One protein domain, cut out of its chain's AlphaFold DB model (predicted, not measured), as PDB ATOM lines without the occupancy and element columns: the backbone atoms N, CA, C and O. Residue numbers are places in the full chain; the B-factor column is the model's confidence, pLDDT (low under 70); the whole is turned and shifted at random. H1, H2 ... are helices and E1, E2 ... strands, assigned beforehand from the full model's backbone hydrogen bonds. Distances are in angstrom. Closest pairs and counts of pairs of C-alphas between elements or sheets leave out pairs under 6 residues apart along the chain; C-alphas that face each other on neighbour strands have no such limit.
ATOM      1  N   LEU A 105      95.359 -79.295  36.477       90.06
ATOM      2  CA  LEU A 105      96.153 -78.311  35.739       90.06
ATOM      3  C   LEU A 105      95.662 -76.885  36.003       90.06
ATOM      4  O   LEU A 105      96.483 -75.983  36.086       90.06
ATOM      5  N   TYR A 106      94.351 -76.686  36.146       91.06
ATOM      6  CA  TYR A 106      93.741 -75.376  36.382       91.06
ATOM      7  C   TYR A 106      93.381 -75.125  37.851       91.06
ATOM      8  O   TYR A 106      92.797 -74.086  38.152       91.06
ATOM      9  N   ARG A 107      93.752 -76.031  38.766       91.56
ATOM     10  CA  ARG A 107      93.478 -75.933  40.209       91.56
ATOM     11  C   ARG A 107      91.991 -75.707  40.517       91.56
ATOM     12  O   ARG A 107      91.600 -74.695  41.094       91.56
ATOM     13  N   LEU A 108      91.147 -76.612  40.034       92.31
ATOM     14  CA  LEU A 108      89.685 -76.573  40.171       92.31
ATOM     15  C   LEU A 108      89.172 -77.660  41.131       92.31
ATOM     16  O   LEU A 108      87.998 -78.033  41.082       92.31
ATOM     17  N   GLU A 109      90.039 -78.216  41.981       91.06
ATOM     18  CA  GLU A 109      89.676 -79.242  42.954       91.06
ATOM     19  C   GLU A 109      88.680 -78.712  44.006       91.06
ATOM     20  O   GLU A 109      88.733 -77.535  44.365       91.06
ATOM     21  N   PRO A 110      87.824 -79.576  44.595       91.06
ATOM     22  CA  PRO A 110      86.826 -79.175  45.597       91.06
ATOM     23  C   PRO A 110      87.363 -78.284  46.726       91.06
ATOM     24  O   PRO A 110      86.716 -77.314  47.115       91.06
ATOM     25  N   LYS A 111      88.582 -78.570  47.204       91.00
ATOM     26  CA  LYS A 111      89.233 -77.804  48.272       91.00
ATOM     27  C   LYS A 111      89.509 -76.351  47.878       91.00
ATOM     28  O   LYS A 111      89.419 -75.478  48.732       91.00
ATOM     29  N   VAL A 112      89.829 -76.083  46.610       93.19
ATOM     30  CA  VAL A 112      90.037 -74.709  46.127       93.19
ATOM     31  C   VAL A 112      88.745 -73.915  46.277       93.19
ATOM     32  O   VAL A 112      88.775 -72.792  46.768       93.19
ATOM     33  N   TRP A 113      87.602 -74.514  45.940       94.56
ATOM     34  CA  TRP A 113      86.298 -73.861  46.051       94.56
ATOM     35  C   TRP A 113      85.866 -73.609  47.493       94.56
ATOM     36  O   TRP A 113      85.354 -72.530  47.788       94.56
ATOM     37  N   ASP A 114      86.108 -74.560  48.399       92.94
ATOM     38  CA  ASP A 114      85.850 -74.345  49.829       92.94
ATOM     39  C   ASP A 114      86.682 -73.158  50.367       92.94
ATOM     40  O   ASP A 114      86.187 -72.336  51.137       92.94
ATOM     41  N   GLU A 115      87.931 -73.015  49.922       94.12
ATOM     42  CA  GLU A 115      88.828 -71.938  50.359       94.12
ATOM     43  C   GLU A 115      88.480 -70.593  49.707       94.12
ATOM     44  O   GLU A 115      88.502 -69.558  50.375       94.12
ATOM     45  N   VAL A 116      88.059 -70.592  48.436       94.44
ATOM     46  CA  VAL A 116      87.459 -69.413  47.788       94.44
ATOM     47  C   VAL A 116      86.269 -68.918  48.606       94.44
ATOM     48  O   VAL A 116      86.201 -67.723  48.907       94.44
ATOM     49  N   GLN A 117      85.375 -69.816  49.029       95.06
ATOM     50  CA  GLN A 117      84.227 -69.457  49.859       95.06
ATOM     51  C   GLN A 117      84.658 -68.842  51.192       95.06
ATOM     52  O   GLN A 117      84.139 -67.794  51.571       95.06
ATOM     53  N   VAL A 118      85.629 -69.437  51.887       94.31
ATOM     54  CA  VAL A 118      86.137 -68.906  53.163       94.31
ATOM     55  C   VAL A 118      86.773 -67.525  52.993       94.31
ATOM     56  O   VAL A 118      86.537 -66.628  53.804       94.31
ATOM     57  N   LEU A 119      87.575 -67.332  51.946       92.25
ATOM     58  CA  LEU A 119      88.359 -66.112  51.763       92.25
ATOM     59  C   LEU A 119      87.546 -64.960  51.184       92.25
ATOM     60  O   LEU A 119      87.869 -63.800  51.452       92.25
ATOM     61  N   THR A 120      86.538 -65.249  50.365       92.31
ATOM     62  CA  THR A 120      85.796 -64.233  49.601       92.31
ATOM     63  C   THR A 120      84.329 -64.138  49.996       92.31
ATOM     64  O   THR A 120      83.721 -63.098  49.788       92.31
ATOM     65  N   GLY A 121      83.750 -65.187  50.581       93.56
ATOM     66  CA  GLY A 121      82.304 -65.319  50.755       93.56
ATOM     67  C   GLY A 121      81.569 -65.795  49.496       93.56
ATOM     68  O   GLY A 121      80.357 -65.993  49.557       93.56
ATOM     69  N   TYR A 122      82.267 -65.999  48.374       95.00
ATOM     70  CA  TYR A 122      81.686 -66.535  47.145       95.00
ATOM     71  C   TYR A 122      81.441 -68.042  47.262       95.00
ATOM     72  O   TYR A 122      82.383 -68.821  47.384       95.00
ATOM     73  N   ASP A 123      80.179 -68.464  47.196       95.56
ATOM     74  CA  ASP A 123      79.801 -69.878  47.231       95.56
ATOM     75  C   ASP A 123      79.384 -70.364  45.840       95.56
ATOM     76  O   ASP A 123      78.249 -70.152  45.407       95.56
ATOM     77  N   ILE A 124      80.294 -71.063  45.154       95.62
ATOM     78  CA  ILE A 124      80.005 -71.653  43.842       95.62
ATOM     79  C   ILE A 124      78.850 -72.667  43.909       95.62
ATOM     80  O   ILE A 124      78.093 -72.796  42.951       95.62
ATOM     81  N   TYR A 125      78.661 -73.349  45.045       95.62
ATOM     82  CA  TYR A 125      77.633 -74.378  45.223       95.62
ATOM     83  C   TYR A 125      76.233 -73.803  45.471       95.62
ATOM     84  O   TYR A 125      75.249 -74.535  45.359       95.62
ATOM     85  N   ALA A 126      76.131 -72.510  45.794       94.31
ATOM     86  CA  ALA A 126      74.862 -71.787  45.882       94.31
ATOM     87  C   ALA A 126      74.395 -71.234  44.520       94.31
ATOM     88  O   ALA A 126      73.267 -70.747  44.405       94.31
ATOM     89  N   GLY A 127      75.267 -71.284  43.509       90.31
ATOM     90  CA  GLY A 127      75.019 -70.799  42.159       90.31
ATOM     91  C   GLY A 127      74.243 -71.778  41.263       90.31
ATOM     92  O   GLY A 127      73.670 -72.766  41.731       90.31
ATOM     93  N   PRO A 128      74.191 -71.498  39.949       93.69
ATOM     94  CA  PRO A 128      73.580 -72.397  38.972       93.69
ATOM     95  C   PRO A 128      74.390 -73.693  38.795       93.69
ATOM     96  O   PRO A 128      75.596 -73.725  39.015       93.69
ATOM     97  N   GLU A 129      73.740 -74.752  38.296       94.06
ATOM     98  CA  GLU A 129      74.402 -76.034  37.972       94.06
ATOM     99  C   GLU A 129      75.476 -75.905  36.878       94.06
ATOM    100  O   GLU A 129      76.315 -76.791  36.720       94.06
ATOM    101  N   ARG A 130      75.439 -74.817  36.101       94.50
ATOM    102  CA  ARG A 130      76.420 -74.487  35.066       94.50
ATOM    103  C   ARG A 130      76.808 -73.024  35.154       94.50
ATOM    104  O   ARG A 130      75.930 -72.160  35.146       94.50
ATOM    105  N   ILE A 131      78.106 -72.754  35.182       95.06
ATOM    106  CA  ILE A 131      78.650 -71.395  35.208       95.06
ATOM    107  C   ILE A 131      79.965 -71.329  34.433       95.06
ATOM    108  O   ILE A 131      80.742 -72.277  34.434       95.06
ATOM    109  N   GLN A 132      80.224 -70.219  33.747       94.69
ATOM    110  CA  GLN A 132      81.512 -70.004  33.086       94.69
ATOM    111  C   GLN A 132      82.570 -69.633  34.125       94.69
ATOM    112  O   GLN A 132      82.288 -68.836  35.023       94.69
ATOM    113  N   LEU A 133      83.790 -70.160  33.991       93.81
ATOM    114  CA  LEU A 133      84.887 -69.799  34.896       93.81
ATOM    115  C   LEU A 133      85.155 -68.284  34.877       93.81
ATOM    116  O   LEU A 133      85.439 -67.694  35.914       93.81
ATOM    117  N   GLU A 134      85.011 -67.643  33.717       92.69
ATOM    118  CA  GLU A 134      85.131 -66.192  33.576       92.69
ATOM    119  C   GLU A 134      84.110 -65.430  34.432       92.69
ATOM    120  O   GLU A 134      84.497 -64.492  35.122       92.69
ATOM    121  N   GLN A 135      82.854 -65.890  34.480       93.88
ATOM    122  CA  GLN A 135      81.826 -65.288  35.333       93.88
ATOM    123  C   GLN A 135      82.167 -65.441  36.821       93.88
ATOM    124  O   GLN A 135      82.016 -64.496  37.587       93.88
ATOM    125  N   VAL A 136      82.673 -66.611  37.229       94.62
ATOM    126  CA  VAL A 136      83.126 -66.837  38.614       94.62
ATOM    127  C   VAL A 136      84.233 -65.851  38.995       94.62
ATOM    128  O   VAL A 136      84.214 -65.285  40.087       94.62
ATOM    129  N   MET A 137      85.196 -65.621  38.098       94.31
ATOM    130  CA  MET A 137      86.264 -64.644  38.329       94.31
ATOM    131  C   MET A 137      85.724 -63.217  38.438       94.31
ATOM    132  O   MET A 137      86.110 -62.505  39.363       94.31
ATOM    133  N   ASP A 138      84.813 -62.820  37.544       92.94
ATOM    134  CA  ASP A 138      84.179 -61.496  37.573       92.94
ATOM    135  C   ASP A 138      83.441 -61.252  38.904       92.94
ATOM    136  O   ASP A 138      83.569 -60.181  39.513       92.94
ATOM    137  N   ASP A 139      82.720 -62.262  39.401       93.75
ATOM    138  CA  ASP A 139      82.003 -62.194  40.676       93.75
ATOM    139  C   ASP A 139      82.977 -62.023  41.860       93.75
ATOM    140  O   ASP A 139      82.789 -61.151  42.713       93.75
ATOM    141  N   ILE A 140      84.052 -62.819  41.907       93.56
ATOM    142  CA  ILE A 140      85.060 -62.762  42.980       93.56
ATOM    143  C   ILE A 140      85.815 -61.425  42.968       93.56
ATOM    144  O   ILE A 140      86.041 -60.826  44.025       93.56
ATOM    145  N   GLU A 141      86.208 -60.938  41.793       91.31
ATOM    146  CA  GLU A 141      86.916 -59.662  41.649       91.31
ATOM    147  C   GLU A 141      86.047 -58.481  42.091       91.31
ATOM    148  O   GLU A 141      86.546 -57.571  42.760       91.31
ATOM    149  N   THR A 142      84.741 -58.535  41.814       90.31
ATOM    150  CA  THR A 142      83.771 -57.541  42.298       90.31
ATOM    151  C   THR A 142      83.715 -57.505  43.828       90.31
ATOM    152  O   THR A 142      83.607 -56.431  44.419       90.31
ATOM    153  N   ILE A 143      83.836 -58.662  44.486       89.44
ATOM    154  CA  ILE A 143      83.837 -58.758  45.953       89.44
ATOM    155  C   ILE A 143      85.145 -58.220  46.555       89.44
ATOM    156  O   ILE A 143      85.129 -57.582  47.609       89.44
ATOM    157  N   LYS A 144      86.289 -58.496  45.919       81.56
ATOM    158  CA  LYS A 144      87.617 -58.234  46.493       81.56
ATOM    159  C   LYS A 144      88.239 -56.894  46.103       81.56
ATOM    160  O   LYS A 144      89.105 -56.432  46.843       81.56
ATOM    161  N   LEU A 145      87.816 -56.276  44.995       78.81
ATOM    162  CA  LEU A 145      88.399 -55.041  44.446       78.81
ATOM    163  C   LEU A 145      89.937 -55.111  44.342       78.81
ATOM    164  O   LEU A 145      90.652 -54.251  44.858       78.81
ATOM    165  N   VAL A 146      90.454 -56.168  43.712       78.75
ATOM    166  CA  VAL A 146      91.899 -56.447  43.618       78.75
ATOM    167  C   VAL A 146      92.463 -56.010  42.266       78.75
ATOM    168  O   VAL A 146      91.915 -56.346  41.221       78.75
ATOM    169  N   ASP A 147      93.609 -55.324  42.286       83.62
ATOM    170  CA  ASP A 147      94.447 -55.128  41.098       83.62
ATOM    171  C   ASP A 147      95.293 -56.385  40.848       83.62
ATOM    172  O   ASP A 147      96.176 -56.741  41.636       83.62
ATOM    173  N   LEU A 148      95.019 -57.070  39.738       87.44
ATOM    174  CA  LEU A 148      95.688 -58.316  39.374       87.44
ATOM    175  C   LEU A 148      97.024 -58.122  38.645       87.44
ATOM    176  O   LEU A 148      97.696 -59.120  38.392       87.44
ATOM    177  N   THR A 149      97.452 -56.894  38.333       89.94
ATOM    178  CA  THR A 149      98.639 -56.636  37.490       89.94
ATOM    179  C   THR A 149      99.896 -57.335  38.019       89.94
ATOM    180  O   THR A 149     100.568 -58.059  37.283       89.94
ATOM    181  N   PHE A 150     100.187 -57.185  39.315       89.75
ATOM    182  CA  PHE A 150     101.339 -57.829  39.956       89.75
ATOM    183  C   PHE A 150     101.210 -59.360  40.002       89.75
ATOM    184  O   PHE A 150     102.159 -60.084  39.703       89.75
ATOM    185  N   TYR A 151     100.026 -59.868  40.349       92.81
ATOM    186  CA  TYR A 151      99.779 -61.307  40.464       92.81
ATOM    187  C   TYR A 151      99.809 -62.019  39.114       92.81
ATOM    188  O   TYR A 151     100.208 -63.179  39.039       92.81
ATOM    189  N   ARG A 152      99.434 -61.312  38.047       92.38
ATOM    190  CA  ARG A 152      99.471 -61.811  36.678       92.38
ATOM    191  C   ARG A 152     100.896 -62.098  36.221       92.38
ATOM    192  O   ARG A 152     101.148 -63.196  35.736       92.38
ATOM    193  N   GLN A 153     101.831 -61.186  36.481       90.81
ATOM    194  CA  GLN A 153     103.249 -61.423  36.193       90.81
ATOM    195  C   GLN A 153     103.766 -62.673  36.926       90.81
ATOM    196  O   GLN A 153     104.436 -63.518  36.337       90.81
ATOM    197  N   GLN A 154     103.415 -62.830  38.206       90.94
ATOM    198  CA  GLN A 154     103.824 -64.008  38.975       90.94
ATOM    199  C   GLN A 154     103.203 -65.309  38.449       90.94
ATOM    200  O   GLN A 154     103.864 -66.347  38.457       90.94
ATOM    201  N   ALA A 155     101.945 -65.267  37.999       91.06
ATOM    202  CA  ALA A 155     101.287 -66.411  37.378       91.06
ATOM    203  C   ALA A 155     101.989 -66.818  36.073       91.06
ATOM    204  O   ALA A 155     102.277 -67.996  35.877       91.06
ATOM    205  N   GLU A 156     102.337 -65.857  35.216       90.94
ATOM    206  CA  GLU A 156     103.052 -66.105  33.957       90.94
ATOM    207  C   GLU A 156     104.437 -66.737  34.191       90.94
ATOM    208  O   GLU A 156     104.798 -67.703  33.515       90.94
ATOM    209  N   GLU A 157     105.187 -66.273  35.197       90.25
ATOM    210  CA  GLU A 157     106.479 -66.861  35.595       90.25
ATOM    211  C   GLU A 157     106.367 -68.291  36.157       90.25
ATOM    212  O   GLU A 157     107.329 -69.069  36.117       90.25
ATOM    213  N   GLU A 158     105.226 -68.639  36.752       88.81
ATOM    214  CA  GLU A 158     104.942 -70.001  37.201       88.81
ATOM    215  C   GLU A 158     104.603 -70.897  36.006       88.81
ATOM    216  O   GLU A 158     105.204 -71.960  35.823       88.81
ATOM    217  N   ILE A 159     103.679 -70.433  35.164       88.69
ATOM    218  CA  ILE A 159     103.197 -71.140  33.977       88.69
ATOM    219  C   ILE A 159     104.349 -71.423  33.010       88.69
ATOM    220  O   ILE A 159     104.442 -72.531  32.482       88.69
ATOM    221  N   SER A 160     105.303 -70.501  32.852       86.31
ATOM    222  CA  SER A 160     106.469 -70.701  31.981       86.31
ATOM    223  C   SER A 160     107.352 -71.893  32.382       86.31
ATOM    224  O   SER A 160     108.191 -72.331  31.595       86.31
ATOM    225  N   LYS A 161     107.211 -72.398  33.614       86.00
ATOM    226  CA  LYS A 161     107.941 -73.566  34.139       86.00
ATOM    227  C   LYS A 161     107.131 -74.858  34.029       86.00
ATOM    228  O   LYS A 161     107.663 -75.934  34.306       86.00
ATOM    229  N   MET A 162     105.856 -74.769  33.657       83.81
ATOM    230  CA  MET A 162     105.009 -75.935  33.461       83.81
ATOM    231  C   MET A 162     105.395 -76.677  32.175       83.81
ATOM    232  O   MET A 162     105.897 -76.071  31.228       83.81
ATOM    233  N   PRO A 163     105.079 -77.980  32.073       76.44
ATOM    234  CA  PRO A 163     105.200 -78.729  30.818       76.44
ATOM    235  C   PRO A 163     104.361 -78.150  29.666       76.44
ATOM    236  O   PRO A 163     104.502 -78.587  28.525       76.44
ATOM    237  N   ILE A 164     103.465 -77.205  29.975       80.94
ATOM    238  CA  ILE A 164     102.519 -76.579  29.059       80.94
ATOM    239  C   ILE A 164     102.521 -75.058  29.290       80.94
ATOM    240  O   ILE A 164     101.654 -74.543  29.991       80.94
ATOM    241  N   PRO A 165     103.529 -74.340  28.769       71.75
ATOM    242  CA  PRO A 165     103.747 -72.936  29.109       71.75
ATOM    243  C   PRO A 165     102.788 -71.968  28.404       71.75
ATOM    244  O   PRO A 165     102.710 -70.808  28.790       71.75
ATOM    245  N   GLU A 166     102.062 -72.409  27.377       83.31
ATOM    246  CA  GLU A 166     101.032 -71.599  26.725       83.31
ATOM    247  C   GLU A 166      99.663 -72.002  27.286       83.31
ATOM    248  O   GLU A 166      99.165 -73.086  26.988       83.31
ATOM    249  N   LEU A 167      99.071 -71.153  28.132       86.94
ATOM    250  CA  LEU A 167      97.720 -71.332  28.671       86.94
ATOM    251  C   LEU A 167      96.777 -70.244  28.135       86.94
ATOM    252  O   LEU A 167      97.234 -69.150  27.799       86.94
ATOM    253  N   PRO A 168      95.458 -70.504  28.073       87.75
ATOM    254  CA  PRO A 168      94.481 -69.468  27.757       87.75
ATOM    255  C   PRO A 168      94.517 -68.308  28.763       87.75
ATOM    256  O   PRO A 168      94.732 -68.526  29.955       87.75
ATOM    257  N   ASP A 169      94.235 -67.087  28.301       87.19
ATOM    258  CA  ASP A 169      94.300 -65.867  29.124       87.19
ATOM    259  C   ASP A 169      93.448 -65.951  30.395       87.19
ATOM    260  O   ASP A 169      93.898 -65.585  31.477       87.19
ATOM    261  N   SER A 170      92.237 -66.508  30.287       89.75
ATOM    262  CA  SER A 170      91.344 -66.662  31.436       89.75
ATOM    263  C   SER A 170      91.891 -67.638  32.479       89.75
ATOM    264  O   SER A 170      91.642 -67.455  33.667       89.75
ATOM    265  N   ILE A 171      92.720 -68.607  32.081       92.31
ATOM    266  CA  ILE A 171      93.438 -69.465  33.028       92.31
ATOM    267  C   ILE A 171      94.586 -68.695  33.685       92.31
ATOM    268  O   ILE A 171      94.752 -68.784  34.898       92.31
ATOM    269  N   VAL A 172      95.334 -67.875  32.941       91.94
ATOM    270  CA  VAL A 172      96.359 -66.992  33.537       91.94
ATOM    271  C   VAL A 172      95.725 -66.044  34.564       91.94
ATOM    272  O   VAL A 172      96.230 -65.905  35.681       91.94
ATOM    273  N   ARG A 173      94.578 -65.443  34.224       92.12
ATOM    274  CA  ARG A 173      93.771 -64.610  35.128       92.12
ATOM    275  C   ARG A 173      93.316 -65.395  36.359       92.12
ATOM    276  O   ARG A 173      93.478 -64.903  37.472       92.12
ATOM    277  N   TRP A 174      92.829 -66.623  36.182       94.06
ATOM    278  CA  TRP A 174      92.417 -67.488  37.289       94.06
ATOM    279  C   TRP A 174      93.567 -67.772  38.260       94.06
ATOM    280  O   TRP A 174      93.394 -67.692  39.476       94.06
ATOM    281  N   PHE A 175      94.766 -68.036  37.740       93.62
ATOM    282  CA  PHE A 175      95.966 -68.223  38.556       93.62
ATOM    283  C   PHE A 175      96.347 -66.951  39.316       93.62
ATOM    284  O   PHE A 175      96.658 -67.015  40.508       93.62
ATOM    285  N   ALA A 176      96.296 -65.794  38.653       93.94
ATOM    286  CA  ALA A 176      96.551 -64.505  39.287       93.94
ATOM    287  C   ALA A 176      95.563 -64.243  40.434       93.94
ATOM    288  O   ALA A 176      95.970 -63.856  41.532       93.94
ATOM    289  N   LEU A 177      94.278 -64.525  40.210       94.25
ATOM    290  CA  LEU A 177      93.232 -64.357  41.209       94.25
ATOM    291  C   LEU A 177      93.451 -65.286  42.408       94.25
ATOM    292  O   LEU A 177      93.484 -64.814  43.545       94.25
ATOM    293  N   GLN A 178      93.702 -66.577  42.174       93.50
ATOM    294  CA  GLN A 178      94.054 -67.533  43.231       93.50
ATOM    295  C   GLN A 178      95.248 -67.066  44.066       93.50
ATOM    296  O   GLN A 178      95.223 -67.133  45.295       93.50
ATOM    297  N   ARG A 179      96.287 -66.551  43.409       92.25
ATOM    298  CA  ARG A 179      97.492 -66.057  44.075       92.25
ATOM    299  C   ARG A 179      97.224 -64.806  44.906       92.25
ATOM    300  O   ARG A 179      97.740 -64.696  46.014       92.25
ATOM    301  N   SER A 180      96.363 -63.909  44.428       92.25
ATOM    302  CA  SER A 180      95.911 -62.751  45.212       92.25
ATOM    303  C   SER A 180      95.182 -63.148  46.502       92.25
ATOM    304  O   SER A 180      95.226 -62.424  47.495       92.25
ATOM    305  N   MET A 181      94.570 -64.336  46.503       91.38
ATOM    306  CA  MET A 181      93.909 -64.939  47.657       91.38
ATOM    307  C   MET A 181      94.852 -65.812  48.509       91.38
ATOM    308  O   MET A 181      94.463 -66.245  49.587       91.38
ATOM    309  N   GLY A 182      96.089 -66.068  48.064       88.44
ATOM    310  CA  GLY A 182      97.032 -66.971  48.739       88.44
ATOM    311  C   GLY A 182      96.712 -68.464  48.576       88.44
ATOM    312  O   GLY A 182      97.166 -69.283  49.376       88.44
TER     313      GLY A 182
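What this domain is: This is residues 105 to 182 of the 188 residues of an uncharacterized protein of Paenibacillus donghaensis (UniProt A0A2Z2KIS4). A small helical body has H4 at its core, between H2 on one side and H3 on the other; H3 crosses H4 steeply, while H1 is beside H2, running roughly the same way. A short strand, E1, leads straight into H2. The printed part has 78 residues, with named elements in the order H1, E1, H2, H3, H4, and its class is mostly helix. It is compact, with a radius of gyration of the C-alphas of 12.5 A and spans of 35 by 24 by 19 A.

Where its parts are: H2, residues 133 to 144, is 16.6 A long and begins at C-alpha 133 (84.887, -69.799, 34.896). H4, residues 169 to 180, is 16.5 A long and ends at C-alpha 180 (95.911, -62.751, 45.212). H3 is residues 149 to 159, 15.6 A. H1 is residues 110 to 120, 15.5 A, from C-alpha 110 (86.826, -79.175, 45.597). E1, residues 130 to 132, spans 7.1 A and pairs with no named strand.

How they stand to each other: H2 and H4 touch, closest at the C-alphas of Glu 134 and Ser 170, 6.6 A; they run the same way at a shallow tilt of 33 degrees, only just short of steep. H3 and H4 touch, closest at the C-alphas of Tyr 151 and Ala 176, 4.7 A; at 70.3 degrees they are only just about perpendicular. H2, with residues 140 to 144 alone, only just touches H1, with 3 pairs of C-alphas within 8 A; the closest are Thr 120 and Ile 140, 6.8 A. These two run the same way at a shallow tilt of 30 degrees. H1 and H4 are only just apart, at 8.2 A. E1 and H2 meet only through their link. In H1, H2, H3 and H4 every O i to N i+4 pair is within hydrogen-bond range.

The domain as a whole: The two farthest C-alphas, of Ala 126 and Lys 161, are 35.1 A apart. The printed part has no cut and no long link. Its mean pLDDT is 90.6, and no printed residue is under 70.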